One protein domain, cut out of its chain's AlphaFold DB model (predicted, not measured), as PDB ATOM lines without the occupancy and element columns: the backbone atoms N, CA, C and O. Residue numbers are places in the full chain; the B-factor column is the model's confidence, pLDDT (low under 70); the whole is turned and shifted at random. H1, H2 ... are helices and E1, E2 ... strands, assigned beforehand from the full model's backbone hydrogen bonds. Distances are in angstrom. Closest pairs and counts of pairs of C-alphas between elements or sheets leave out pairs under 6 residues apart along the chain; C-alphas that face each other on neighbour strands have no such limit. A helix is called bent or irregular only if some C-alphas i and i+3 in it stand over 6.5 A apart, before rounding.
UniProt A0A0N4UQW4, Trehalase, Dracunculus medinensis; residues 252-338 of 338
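AT A GLANCE: This is residues 252 to 338 of the 338 residues of the protein "Trehalase" of Dracunculus medinensis (UniProt A0A0N4UQW4). A helical hairpin makes one side of this domain: the shorter H1 lies beside the first part of the long H2, and a very small sheet of two short strands, E1 directly before H1 in the chain and E2 after H2, sits near a later part of H2. The other side, away from H2, is made of the loops of residues 252 to 285, a long stretch with no named element. The printed part has 87 residues, with two named strands and two named helices in the order E1, H1, H2, E2; the sheet's order is E1 - E2, antiparallel. Among the 43 residues in named elements, under half of the printed part, the class is mostly helix, with 37 in helices and 6 in strands. The whole is compact, with a radius of gyration of the C-alphas of 13.0 A, and the C-alphas span 38 by 29 by 18 A.

HOW THE PARTS SIT: The sheet has two strands, E1 of residues 286 to 288 and E2 of residues 335 to 337. They are antiparallel neighbours, with 138 degrees between their N-to-C directions. C-alphas 287 and 336 face each other at 5.3 A, and C-alphas 288 and 335 face each other at 5.0 A. Across the pair, N 287 and O 336 are within hydrogen-bond range at 2.9 A, and N 336 and O 287 at 3.0 A. The helix H2, residues 305 to 329, comes nearer to E2 than to E1. The closest C-alphas of H2 and E2 are those of Asn 322 and Val 336, 7.0 A apart, one of 3 pairs within 8 A. H2 and E1 are apart, with no pair of C-alphas within 8 A. The other helix, H1, residues 289 to 300, follows E1 directly and has one pair of C-alphas within 8 A with E2, those of Ser 289 and Lys 335 at 7.0 A. H1 and H2 form a helical hairpin, two helices that follow each other and run opposite ways. They touch at a shallow tilt of 25 degrees, and their closest C-alphas are those of Arg 300 and Gln 308, 4.5 A apart. H2 touches H1 with its residues 307 to 318 alone. In both H1 and H2 every O i to N i+4 pair is within hydrogen-bond range.

IN THESE COORDINATES: E1 runs from Asn 286, with its C-alpha at (-13.708, -45.452, 16.625), to Trp 288. E2, its partner, runs from Lys 335 to Gly 337, where the C-alpha is at (-10.262, -44.624, 12.893). E1 measures 6.5 A and E2 6.8 A from first to last C-alpha. H1 runs from Ser 289 to Arg 300, a length of 15.9 A. H2 runs from Pro 305, with its C-alpha at (8.321, -48.855, 34.336), to Thr 329, a length of 36.2 A. Neither helix is bent.

THE WHOLE: The two C-alphas farthest apart are those of Asp 303 and Thr 329, at 38.5 A. Those of Thr 252 and Ile 338, the first and last printed residues, are 13.9 A apart, and Ile 338 is the chain's last residue. The printed part has no cut. The links from E1 to H1, from H1 to H2 and from H2 to E2 are tight, with 0, 4 and 5 residues between the elements. Before E1, the C-alphas of the 34 residues 252 to 285 lie 2 to 19 A from the mean of the C-alphas. The mean pLDDT of the printed part is 83.9; the model's confidence is low, under 70, at residues 252 to 261.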
ATOM      1  N   THR A 252     -16.682 -47.575  26.381       60.36
ATOM      2  CA  THR A 252     -15.493 -48.324  26.852       60.36
ATOM      3  C   THR A 252     -15.669 -49.838  26.834       60.36
ATOM      4  O   THR A 252     -16.594 -50.380  27.438       60.36
ATOM      5  N   SER A 253     -14.716 -50.551  26.228       54.80
ATOM      6  CA  SER A 253     -14.537 -52.007  26.293       54.80
ATOM      7  C   SER A 253     -13.962 -52.406  27.647       54.80
ATOM      8  O   SER A 253     -12.897 -53.019  27.731       54.80
ATOM      9  N   ARG A 254     -14.649 -51.983  28.716       54.96
ATOM     10  CA  ARG A 254     -14.098 -51.755  30.053       54.96
ATOM     11  C   ARG A 254     -13.177 -52.846  30.581       54.96
ATOM     12  O   ARG A 254     -12.250 -52.482  31.281       54.96
ATOM     13  N   TRP A 255     -13.337 -54.118  30.239       51.85
ATOM     14  CA  TRP A 255     -12.257 -55.077  30.448       51.85
ATOM     15  C   TRP A 255     -12.198 -56.012  29.259       51.85
ATOM     16  O   TRP A 255     -12.972 -56.965  29.161       51.85
ATOM     17  N   PHE A 256     -11.235 -55.768  28.376       52.92
ATOM     18  CA  PHE A 256     -10.574 -56.873  27.715       52.92
ATOM     19  C   PHE A 256     -10.246 -57.915  28.783       52.92
ATOM     20  O   PHE A 256      -9.370 -57.721  29.619       52.92
ATOM     21  N   ARG A 257     -11.042 -58.984  28.817       49.29
ATOM     22  CA  ARG A 257     -10.943 -60.027  29.840       49.29
ATOM     23  C   ARG A 257      -9.579 -60.718  29.804       49.29
ATOM     24  O   ARG A 257      -9.197 -61.366  30.773       49.29
ATOM     25  N   ASP A 258      -8.877 -60.578  28.686       46.84
ATOM     26  CA  ASP A 258      -7.674 -61.310  28.372       46.84
ATOM     27  C   ASP A 258      -6.477 -60.375  28.165       46.84
ATOM     28  O   ASP A 258      -6.568 -59.353  27.472       46.84
ATOM     29  N   LYS A 259      -5.323 -60.787  28.703       51.39
ATOM     30  CA  LYS A 259      -4.017 -60.183  28.389       51.39
ATOM     31  C   LYS A 259      -3.707 -60.271  26.882       51.39
ATOM     32  O   LYS A 259      -2.836 -59.557  26.407       51.39
ATOM     33  N   ILE A 260      -4.447 -61.106  26.142       51.83
ATOM     34  CA  ILE A 260      -4.317 -61.383  24.701       51.83
ATOM     35  C   ILE A 260      -5.269 -60.517  23.843       51.83
ATOM     36  O   ILE A 260      -5.428 -60.734  22.649       51.83
ATOM     37  N   SER A 261      -5.930 -59.505  24.407       61.07
ATOM     38  CA  SER A 261      -6.876 -58.679  23.634       61.07
ATOM     39  C   SER A 261      -6.299 -57.914  22.443       61.07
ATOM     40  O   SER A 261      -7.071 -57.450  21.604       61.07
ATOM     41  N   GLY A 262      -4.980 -57.716  22.404       71.68
ATOM     42  CA  GLY A 262      -4.338 -56.845  21.425       71.68
ATOM     43  C   GLY A 262      -4.800 -55.389  21.521       71.68
ATOM     44  O   GLY A 262      -4.712 -54.642  20.553       71.68
ATOM     45  N   ALA A 263      -5.301 -54.957  22.686       75.54
ATOM     46  CA  ALA A 263      -5.812 -53.602  22.905       75.54
ATOM     47  C   ALA A 263      -4.810 -52.501  22.522       75.54
ATOM     48  O   ALA A 263      -5.209 -51.418  22.103       75.54
ATOM     49  N   PHE A 264      -3.513 -52.782  22.678       81.06
ATOM     50  CA  PHE A 264      -2.419 -51.867  22.351       81.06
ATOM     51  C   PHE A 264      -1.799 -52.135  20.974       81.06
ATOM     52  O   PHE A 264      -0.930 -51.371  20.544       81.06
ATOM     53  N   ASP A 265      -2.244 -53.177  20.266       83.10
ATOM     54  CA  ASP A 265      -1.716 -53.560  18.951       83.10
ATOM     55  C   ASP A 265      -2.279 -52.682  17.836       83.10
ATOM     56  O   ASP A 265      -1.677 -52.548  16.771       83.10
ATOM     57  N   PHE A 266      -3.406 -52.024  18.092       86.28
ATOM     58  CA  PHE A 266      -4.033 -51.142  17.127       86.28
ATOM     59  C   PHE A 266      -3.139 -49.932  16.765       86.28
ATOM     60  O   PHE A 266      -2.382 -49.432  17.614       86.28
ATOM     61  N   PRO A 267      -3.171 -49.469  15.499       85.24
ATOM     62  CA  PRO A 267      -2.206 -48.491  15.007       85.24
ATOM     63  C   PRO A 267      -2.425 -47.074  15.546       85.24
ATOM     64  O   PRO A 267      -1.435 -46.419  15.864       85.24
ATOM     65  N   ASN A 268      -3.672 -46.611  15.704       87.65
ATOM     66  CA  ASN A 268      -3.947 -45.222  16.108       87.65
ATOM     67  C   ASN A 268      -4.440 -45.066  17.558       87.65
ATOM     68  O   ASN A 268      -5.048 -44.051  17.881       87.65
ATOM     69  N   GLY A 269      -4.178 -46.041  18.434       88.19
ATOM     70  CA  GLY A 269      -4.574 -46.021  19.848       88.19
ATOM     71  C   GLY A 269      -5.542 -47.139  20.216       88.19
ATOM     72  O   GLY A 269      -5.682 -48.110  19.488       88.19
ATOM     73  N   VAL A 270      -6.203 -47.024  21.365       87.29
ATOM     74  CA  VAL A 270      -7.111 -48.053  21.883       87.29
ATOM     75  C   VAL A 270      -8.528 -47.808  21.355       87.29
ATOM     76  O   VAL A 270      -9.048 -46.696  21.530       87.29
ATOM     77  N   PRO A 271      -9.177 -48.814  20.735       86.24
ATOM     78  CA  PRO A 271     -10.561 -48.694  20.323       86.24
ATOM     79  C   PRO A 271     -11.469 -48.688  21.543       86.24
ATOM     80  O   PRO A 271     -11.246 -49.368  22.544       86.24
ATOM     81  N   THR A 272     -12.538 -47.927  21.421       80.06
ATOM     82  CA  THR A 272     -13.552 -47.778  22.455       80.06
ATOM     83  C   THR A 272     -14.349 -49.071  22.665       80.06
ATOM     84  O   THR A 272     -14.742 -49.364  23.789       80.06
ATOM     85  N   SER A 273     -14.545 -49.874  21.618       79.51
ATOM     86  CA  SER A 273     -15.204 -51.185  21.643       79.51
ATOM     87  C   SER A 273     -14.713 -52.042  20.470       79.51
ATOM     88  O   SER A 273     -14.226 -51.507  19.477       79.51
ATOM     89  N   LEU A 274     -14.821 -53.374  20.573       80.49
ATOM     90  CA  LEU A 274     -14.542 -54.303  19.462       80.49
ATOM     91  C   LEU A 274     -15.791 -54.697  18.665       80.49
ATOM     92  O   LEU A 274     -15.701 -55.520  17.752       80.49
ATOM     93  N   MET A 275     -16.963 -54.158  18.997       79.70
ATOM     94  CA  MET A 275     -18.167 -54.433  18.218       79.70
ATOM     95  C   MET A 275     -18.003 -53.843  16.814       79.70
ATOM     96  O   MET A 275     -17.786 -52.650  16.663       79.70
ATOM     97  N   ARG A 276     -18.072 -54.686  15.775       81.90
ATOM     98  CA  ARG A 276     -17.873 -54.274  14.367       81.90
ATOM     99  C   ARG A 276     -19.177 -54.088  13.592       81.90
ATOM    100  O   ARG A 276     -19.201 -53.381  12.595       81.90
ATOM    101  N   ASN A 277     -20.254 -54.727  14.049       81.51
ATOM    102  CA  ASN A 277     -21.548 -54.759  13.351       81.51
ATOM    103  C   ASN A 277     -22.532 -53.706  13.877       81.51
ATOM    104  O   ASN A 277     -23.731 -53.784  13.618       81.51
ATOM    105  N   SER A 278     -22.027 -52.745  14.643       78.04
ATOM    106  CA  SER A 278     -22.800 -51.653  15.210       78.04
ATOM    107  C   SER A 278     -22.559 -50.375  14.412       78.04
ATOM    108  O   SER A 278     -21.483 -50.173  13.853       78.04
ATOM    109  N   LYS A 279     -23.577 -49.515  14.346       79.42
ATOM    110  CA  LYS A 279     -23.464 -48.164  13.773       79.42
ATOM    111  C   LYS A 279     -23.255 -47.102  14.850       79.42
ATOM    112  O   LYS A 279     -23.228 -45.914  14.530       79.42
ATOM    113  N   GLU A 280     -23.130 -47.521  16.105       79.41
ATOM    114  CA  GLU A 280     -22.940 -46.605  17.211       79.41
ATOM    115  C   GLU A 280     -21.568 -45.937  17.146       79.41
ATOM    116  O   GLU A 280     -20.554 -46.532  16.780       79.41
ATOM    117  N   GLN A 281     -21.523 -44.663  17.528       79.20
ATOM    118  CA  GLN A 281     -20.312 -43.852  17.415       79.20
ATOM    119  C   GLN A 281     -19.183 -44.280  18.375       79.20
ATOM    120  O   GLN A 281     -18.062 -43.780  18.245       79.20
ATOM    121  N   TRP A 282     -19.468 -45.181  19.322       78.94
ATOM    122  CA  TRP A 282     -18.489 -45.801  20.220       78.94
ATOM    123  C   TRP A 282     -17.808 -47.019  19.635       78.94
ATOM    124  O   TRP A 282     -16.709 -47.389  20.039       78.94
ATOM    125  N   ASP A 283     -18.485 -47.701  18.735       82.69
ATOM    126  CA  ASP A 283     -18.029 -49.008  18.330       82.69
ATOM    127  C   ASP A 283     -16.873 -48.911  17.333       82.69
ATOM    128  O   ASP A 283     -16.566 -47.841  16.785       82.69
ATOM    129  N   TYR A 284     -16.175 -50.034  17.153       83.42
ATOM    130  CA  TYR A 284     -15.062 -50.133  16.218       83.42
ATOM    131  C   TYR A 284     -15.493 -49.589  14.839       83.42
ATOM    132  O   TYR A 284     -16.585 -49.923  14.378       83.42
ATOM    133  N   PRO A 285     -14.662 -48.787  14.141       85.79
ATOM    134  CA  PRO A 285     -13.238 -48.529  14.377       85.79
ATOM    135  C   PRO A 285     -12.939 -47.302  15.248       85.79
ATOM    136  O   PRO A 285     -11.824 -46.801  15.204       85.79
ATOM    137  N   ASN A 286     -13.899 -46.757  15.995       86.84
ATOM    138  CA  ASN A 286     -13.708 -45.452  16.625       86.84
ATOM    139  C   ASN A 286     -12.850 -45.528  17.898       86.84
ATOM    140  O   ASN A 286     -13.148 -46.267  18.838       86.84
ATOM    141  N   GLY A 287     -11.807 -44.704  17.942       86.79
ATOM    142  CA  GLY A 287     -11.054 -44.375  19.145       86.79
ATOM    143  C   GLY A 287     -11.365 -42.953  19.571       86.79
ATOM    144  O   GLY A 287     -11.391 -42.042  18.742       86.79
ATOM    145  N   TRP A 288     -11.593 -42.767  20.867       87.09
ATOM    146  CA  TRP A 288     -11.928 -41.473  21.453       87.09
ATOM    147  C   TRP A 288     -10.731 -40.895  22.214       87.09
ATOM    148  O   TRP A 288     -10.135 -41.584  23.053       87.09
ATOM    149  N   SER A 289     -10.403 -39.621  21.960       89.48
ATOM    150  CA  SER A 289      -9.266 -38.926  22.589       89.48
ATOM    151  C   SER A 289      -9.310 -38.970  24.117       89.48
ATOM    152  O   SER A 289      -8.293 -39.320  24.717       89.48
ATOM    153  N   PRO A 290     -10.459 -38.702  24.769       87.38
ATOM    154  CA  PRO A 290     -10.576 -38.805  26.222       87.38
ATOM    155  C   PRO A 290     -10.215 -40.177  26.801       87.38
ATOM    156  O   PRO A 290      -9.520 -40.264  27.812       87.38
ATOM    157  N   ILE A 291     -10.661 -41.264  26.160       85.04
ATOM    158  CA  ILE A 291     -10.408 -42.633  26.632       85.04
ATOM    159  C   ILE A 291      -8.927 -42.970  26.496       85.04
ATOM    160  O   ILE A 291      -8.310 -43.435  27.455       85.04
ATOM    161  N   ASN A 292      -8.344 -42.670  25.335       89.25
ATOM    162  CA  ASN A 292      -6.916 -42.855  25.105       89.25
ATOM    163  C   ASN A 292      -6.093 -42.050  26.112       89.25
ATOM    164  O   ASN A 292      -5.200 -42.603  26.748       89.25
ATOM    165  N   HIS A 293      -6.450 -40.786  26.345       90.57
ATOM    166  CA  HIS A 293      -5.793 -39.951  27.343       90.57
ATOM    167  C   HIS A 293      -5.892 -40.547  28.756       90.57
ATOM    168  O   HIS A 293      -4.890 -40.582  29.464       90.57
ATOM    169  N   MET A 294      -7.064 -41.018  29.200       88.91
ATOM    170  CA  MET A 294      -7.204 -41.636  30.530       88.91
ATOM    171  C   MET A 294      -6.350 -42.899  30.683       88.91
ATOM    172  O   MET A 294      -5.720 -43.070  31.724       88.91
ATOM    173  N   ILE A 295      -6.303 -43.760  29.660       88.46
ATOM    174  CA  ILE A 295      -5.462 -44.967  29.658       88.46
ATOM    175  C   ILE A 295      -3.984 -44.575  29.742       88.46
ATOM    176  O   ILE A 295      -3.266 -45.069  30.609       88.46
ATOM    177  N   ILE A 296      -3.547 -43.649  28.884       92.71
ATOM    178  CA  ILE A 296      -2.167 -43.156  28.840       92.71
ATOM    179  C   ILE A 296      -1.770 -42.544  30.186       92.71
ATOM    180  O   ILE A 296      -0.738 -42.911  30.737       92.71
ATOM    181  N   GLU A 297      -2.582 -41.651  30.754       92.22
ATOM    182  CA  GLU A 297      -2.270 -41.024  32.042       92.22
ATOM    183  C   GLU A 297      -2.283 -42.023  33.199       92.22
ATOM    184  O   GLU A 297      -1.440 -41.918  34.088       92.22
ATOM    185  N   GLY A 298      -3.200 -42.994  33.193       91.75
ATOM    186  CA  GLY A 298      -3.233 -44.058  34.195       91.75
ATOM    187  C   GLY A 298      -1.959 -44.901  34.177       91.75
ATOM    188  O   GLY A 298      -1.357 -45.129  35.223       91.75
ATOM    189  N   LEU A 299      -1.504 -45.296  32.985       92.26
ATOM    190  CA  LEU A 299      -0.257 -46.037  32.795       92.26
ATOM    191  C   LEU A 299       0.976 -45.188  33.151       92.26
ATOM    192  O   LEU A 299       1.857 -45.647  33.875       92.26
ATOM    193  N   ARG A 300       1.021 -43.923  32.713       95.26
ATOM    194  CA  ARG A 300       2.140 -43.000  32.963       95.26
ATOM    195  C   ARG A 300       2.318 -42.671  34.447       95.26
ATOM    196  O   ARG A 300       3.442 -42.457  34.886       95.26
ATOM    197  N   LYS A 301       1.221 -42.583  35.203       94.68
ATOM    198  CA  LYS A 301       1.228 -42.298  36.649       94.68
ATOM    199  C   LYS A 301       1.406 -43.548  37.516       94.68
ATOM    200  O   LYS A 301       1.402 -43.421  38.735       94.68
ATOM    201  N   SER A 302       1.513 -44.733  36.917       93.49
ATOM    202  CA  SER A 302       1.806 -45.958  37.662       93.49
ATOM    203  C   SER A 302       3.265 -45.991  38.132       93.49
ATOM    204  O   SER A 302       4.127 -45.354  37.529       93.49
ATOM    205  N   ASP A 303       3.548 -46.783  39.168       94.98
ATOM    206  CA  ASP A 303       4.912 -47.031  39.665       94.98
ATOM    207  C   ASP A 303       5.651 -48.135  38.874       94.98
ATOM    208  O   ASP A 303       6.745 -48.549  39.254       94.98
ATOM    209  N   ASP A 304       5.060 -48.640  37.784       94.39
ATOM    210  CA  ASP A 304       5.605 -49.726  36.966       94.39
ATOM    211  C   ASP A 304       6.276 -49.183  35.685       94.39
ATOM    212  O   ASP A 304       5.579 -48.662  34.806       94.39
ATOM    213  N   PRO A 305       7.607 -49.336  35.520       95.90
ATOM    214  CA  PRO A 305       8.321 -48.855  34.336       95.90
ATOM    215  C   PRO A 305       7.794 -49.431  33.016       95.90
ATOM    216  O   PRO A 305       7.762 -48.721  32.013       95.90
ATOM    217  N   VAL A 306       7.333 -50.688  33.013       92.82
ATOM    218  CA  VAL A 306       6.776 -51.325  31.807       92.82
ATOM    219  C   VAL A 306       5.482 -50.625  31.397       92.82
ATOM    220  O   VAL A 306       5.295 -50.274  30.232       92.82
ATOM    221  N   SER A 307       4.593 -50.356  32.352       91.85
ATOM    222  CA  SER A 307       3.374 -49.576  32.122       91.85
ATOM    223  C   SER A 307       3.678 -48.154  31.637       91.85
ATOM    224  O   SER A 307       3.015 -47.668  30.722       91.85
ATOM    225  N   GLN A 308       4.704 -47.492  32.178       94.64
ATOM    226  CA  GLN A 308       5.117 -46.161  31.717       94.64
ATOM    227  C   GLN A 308       5.631 -46.170  30.265       94.64
ATOM    228  O   GLN A 308       5.314 -45.257  29.499       94.64
ATOM    229  N   GLU A 309       6.360 -47.211  29.854       93.62
ATOM    230  CA  GLU A 309       6.778 -47.402  28.459       93.62
ATOM    231  C   GLU A 309       5.565 -47.591  27.532       93.62
ATOM    232  O   GLU A 309       5.458 -46.938  26.489       93.62
ATOM    233  N   TRP A 310       4.585 -48.402  27.947       90.93
ATOM    234  CA  TRP A 310       3.317 -48.541  27.224       90.93
ATOM    235  C   TRP A 310       2.567 -47.216  27.093       90.93
ATOM    236  O   TRP A 310       2.026 -46.928  26.024       90.93
ATOM    237  N   ALA A 311       2.568 -46.385  28.137       93.39
ATOM    238  CA  ALA A 311       1.963 -45.059  28.086       93.39
ATOM    239  C   ALA A 311       2.598 -44.190  26.991       93.39
ATOM    240  O   ALA A 311       1.883 -43.569  26.203       93.39
ATOM    241  N   PHE A 312       3.932 -44.174  26.911       94.81
ATOM    242  CA  PHE A 312       4.663 -43.417  25.896       94.81
ATOM    243  C   PHE A 312       4.378 -43.926  24.476       94.81
ATOM    244  O   PHE A 312       4.120 -43.129  23.567       94.81
ATOM    245  N   ASN A 313       4.360 -45.247  24.288       92.79
ATOM    246  CA  ASN A 313       4.072 -45.869  22.996       92.79
ATOM    247  C   ASN A 313       2.642 -45.565  22.524       92.79
ATOM    248  O   ASN A 313       2.439 -45.174  21.373       92.79
ATOM    249  N   LEU A 314       1.652 -45.675  23.415       92.69
ATOM    250  CA  LEU A 314       0.257 -45.343  23.111       92.69
ATOM    251  C   LEU A 314       0.072 -43.853  22.814       92.69
ATOM    252  O   LEU A 314      -0.617 -43.508  21.856       92.69
ATOM    253  N   ALA A 315       0.717 -42.970  23.582       94.94
ATOM    254  CA  ALA A 315       0.689 -41.533  23.324       94.94
ATOM    255  C   ALA A 315       1.277 -41.195  21.951       94.94
ATOM    256  O   ALA A 315       0.672 -40.441  21.192       94.94
ATOM    257  N   SER A 316       2.414 -41.800  21.606       94.30
ATOM    258  CA  SER A 316       3.069 -41.601  20.311       94.30
ATOM    259  C   SER A 316       2.176 -42.059  19.157       94.30
ATOM    260  O   SER A 316       1.963 -41.297  18.214       94.30
ATOM    261  N   LYS A 317       1.580 -43.256  19.256       92.73
ATOM    262  CA  LYS A 317       0.603 -43.768  18.280       92.73
ATOM    263  C   LYS A 317      -0.589 -42.826  18.115       92.73
ATOM    264  O   LYS A 317      -0.936 -42.467  16.993       92.73
ATOM    265  N   TRP A 318      -1.186 -42.391  19.225       94.28
ATOM    266  CA  TRP A 318      -2.349 -41.505  19.210       94.28
ATOM    267  C   TRP A 318      -2.031 -40.158  18.549       94.28
ATOM    268  O   TRP A 318      -2.745 -39.719  17.645       94.28
ATOM    269  N   VAL A 319      -0.941 -39.507  18.966       94.74
ATOM    270  CA  VAL A 319      -0.519 -38.195  18.454       94.74
ATOM    271  C   VAL A 319      -0.183 -38.273  16.965       94.74
ATOM    272  O   VAL A 319      -0.683 -37.460  16.191       94.74
ATOM    273  N   LEU A 320       0.611 -39.264  16.545       93.89
ATOM    274  CA  LEU A 320       0.993 -39.427  15.140       93.89
ATOM    275  C   LEU A 320      -0.198 -39.831  14.262       93.89
ATOM    276  O   LEU A 320      -0.341 -39.301  13.162       93.89
ATOM    277  N   GLY A 321      -1.087 -40.700  14.750       92.84
ATOM    278  CA  GLY A 321      -2.327 -41.068  14.064       92.84
ATOM    279  C   GLY A 321      -3.217 -39.855  13.793       92.84
ATOM    280  O   GLY A 321      -3.624 -39.616  12.654       92.84
ATOM    281  N   ASN A 322      -3.442 -39.027  14.818       94.14
ATOM    282  CA  ASN A 322      -4.189 -37.775  14.685       94.14
ATOM    283  C   ASN A 322      -3.501 -36.796  13.731       94.14
ATOM    284  O   ASN A 322      -4.166 -36.206  12.881       94.14
ATOM    285  N   TYR A 323      -2.179 -36.651  13.828       94.69
ATOM    286  CA  TYR A 323      -1.417 -35.776  12.944       94.69
ATOM    287  C   TYR A 323      -1.533 -36.206  11.475       94.69
ATOM    288  O   TYR A 323      -1.798 -35.373  10.612       94.69
ATOM    289  N   MET A 324      -1.430 -37.504  11.177       92.97
ATOM    290  CA  MET A 324      -1.599 -38.026   9.816       92.97
ATOM    291  C   MET A 324      -3.001 -37.770   9.256       92.97
ATOM    292  O   MET A 324      -3.142 -37.438   8.077       92.97
ATOM    293  N   VAL A 325      -4.047 -37.929  10.073       92.23
ATOM    294  CA  VAL A 325      -5.421 -37.599   9.663       92.23
ATOM    295  C   VAL A 325      -5.546 -36.100   9.414       92.23
ATOM    296  O   VAL A 325      -6.039 -35.701   8.361       92.23
ATOM    297  N   TYR A 326      -5.018 -35.274  10.319       92.63
ATOM    298  CA  TYR A 326      -5.023 -33.824  10.179       92.63
ATOM    299  C   TYR A 326      -4.316 -33.366   8.900       92.63
ATOM    300  O   TYR A 326      -4.865 -32.556   8.161       92.63
ATOM    301  N   GLN A 327      -3.147 -33.923   8.575       93.67
ATOM    302  CA  GLN A 327      -2.438 -33.602   7.334       93.67
ATOM    303  C   GLN A 327      -3.243 -33.948   6.075       93.67
ATOM    304  O   GLN A 327      -3.105 -33.275   5.057       93.67
ATOM    305  N   LYS A 328      -4.083 -34.991   6.129       92.92
ATOM    306  CA  LYS A 328      -4.920 -35.417   4.999       92.92
ATOM    307  C   LYS A 328      -6.204 -34.605   4.870       92.92
ATOM    308  O   LYS A 328      -6.649 -34.373   3.752       92.92
ATOM    309  N   THR A 329      -6.825 -34.221   5.986       92.33
ATOM    310  CA  THR A 329      -8.168 -33.618   5.978       92.33
ATOM    311  C   THR A 329      -8.189 -32.135   6.328       92.33
ATOM    312  O   THR A 329      -9.208 -31.495   6.107       92.33
ATOM    313  N   GLY A 330      -7.126 -31.587   6.918       89.88
ATOM    314  CA  GLY A 330      -7.093 -30.225   7.468       89.88
ATOM    315  C   GLY A 330      -7.970 -30.027   8.712       89.88
ATOM    316  O   GLY A 330      -8.251 -28.894   9.103       89.88
ATOM    317  N   HIS A 331      -8.430 -31.118   9.332       88.67
ATOM    318  CA  HIS A 331      -9.419 -31.092  10.411       88.67
ATOM    319  C   HIS A 331      -9.034 -32.032  11.550       88.67
ATOM    320  O   HIS A 331      -8.518 -33.125  11.317       88.67
ATOM    321  N   MET A 332      -9.333 -31.609  12.778       88.88
ATOM    322  CA  MET A 332      -9.369 -32.498  13.935       88.88
ATOM    323  C   MET A 332     -10.727 -33.179  14.006       88.88
ATOM    324  O   MET A 332     -11.757 -32.529  13.830       88.88
ATOM    325  N   TRP A 333     -10.713 -34.476  14.287       85.50
ATOM    326  CA  TRP A 333     -11.916 -35.287  14.399       85.50
ATOM    327  C   TRP A 333     -12.149 -35.669  15.857       85.50
ATOM    328  O   TRP A 333     -11.205 -35.941  16.592       85.50
ATOM    329  N   GLU A 334     -13.418 -35.713  16.261       80.80
ATOM    330  CA  GLU A 334     -13.840 -36.177  17.593       80.80
ATOM    331  C   GLU A 334     -13.395 -37.625  17.859       80.80
ATOM    332  O   GLU A 334     -12.997 -37.978  18.969       80.80
ATOM    333  N   LYS A 335     -13.428 -38.447  16.807       79.50
ATOM    334  CA  LYS A 335     -13.036 -39.853  16.815       79.50
ATOM    335  C   LYS A 335     -12.118 -40.158  15.643       79.50
ATOM    336  O   LYS A 335     -12.337 -39.676  14.530       79.50
ATOM    337  N   VAL A 336     -11.106 -40.974  15.900       79.88
ATOM    338  CA  VAL A 336     -10.124 -41.398  14.899       79.88
ATOM    339  C   VAL A 336     -10.351 -42.867  14.585       79.88
ATOM    340  O   VAL A 336     -10.613 -43.658  15.491       79.88
ATOM    341  N   GLY A 337     -10.277 -43.224  13.302       79.25
ATOM    342  CA  GLY A 337     -10.262 -44.624  12.893       79.25
ATOM    343  C   GLY A 337      -9.014 -45.306  13.447       79.25
ATOM    344  O   GLY A 337      -7.897 -44.887  13.136       79.25
ATOM    345  N   ILE A 338      -9.229 -46.309  14.290       72.24
ATOM    346  CA  ILE A 338      -8.195 -47.014  15.040       72.24
ATOM    347  C   ILE A 338      -7.439 -48.022  14.202       72.24
ATOM    348  O   ILE A 338      -8.079 -48.832  13.486       72.24
TER     349      ILE A 338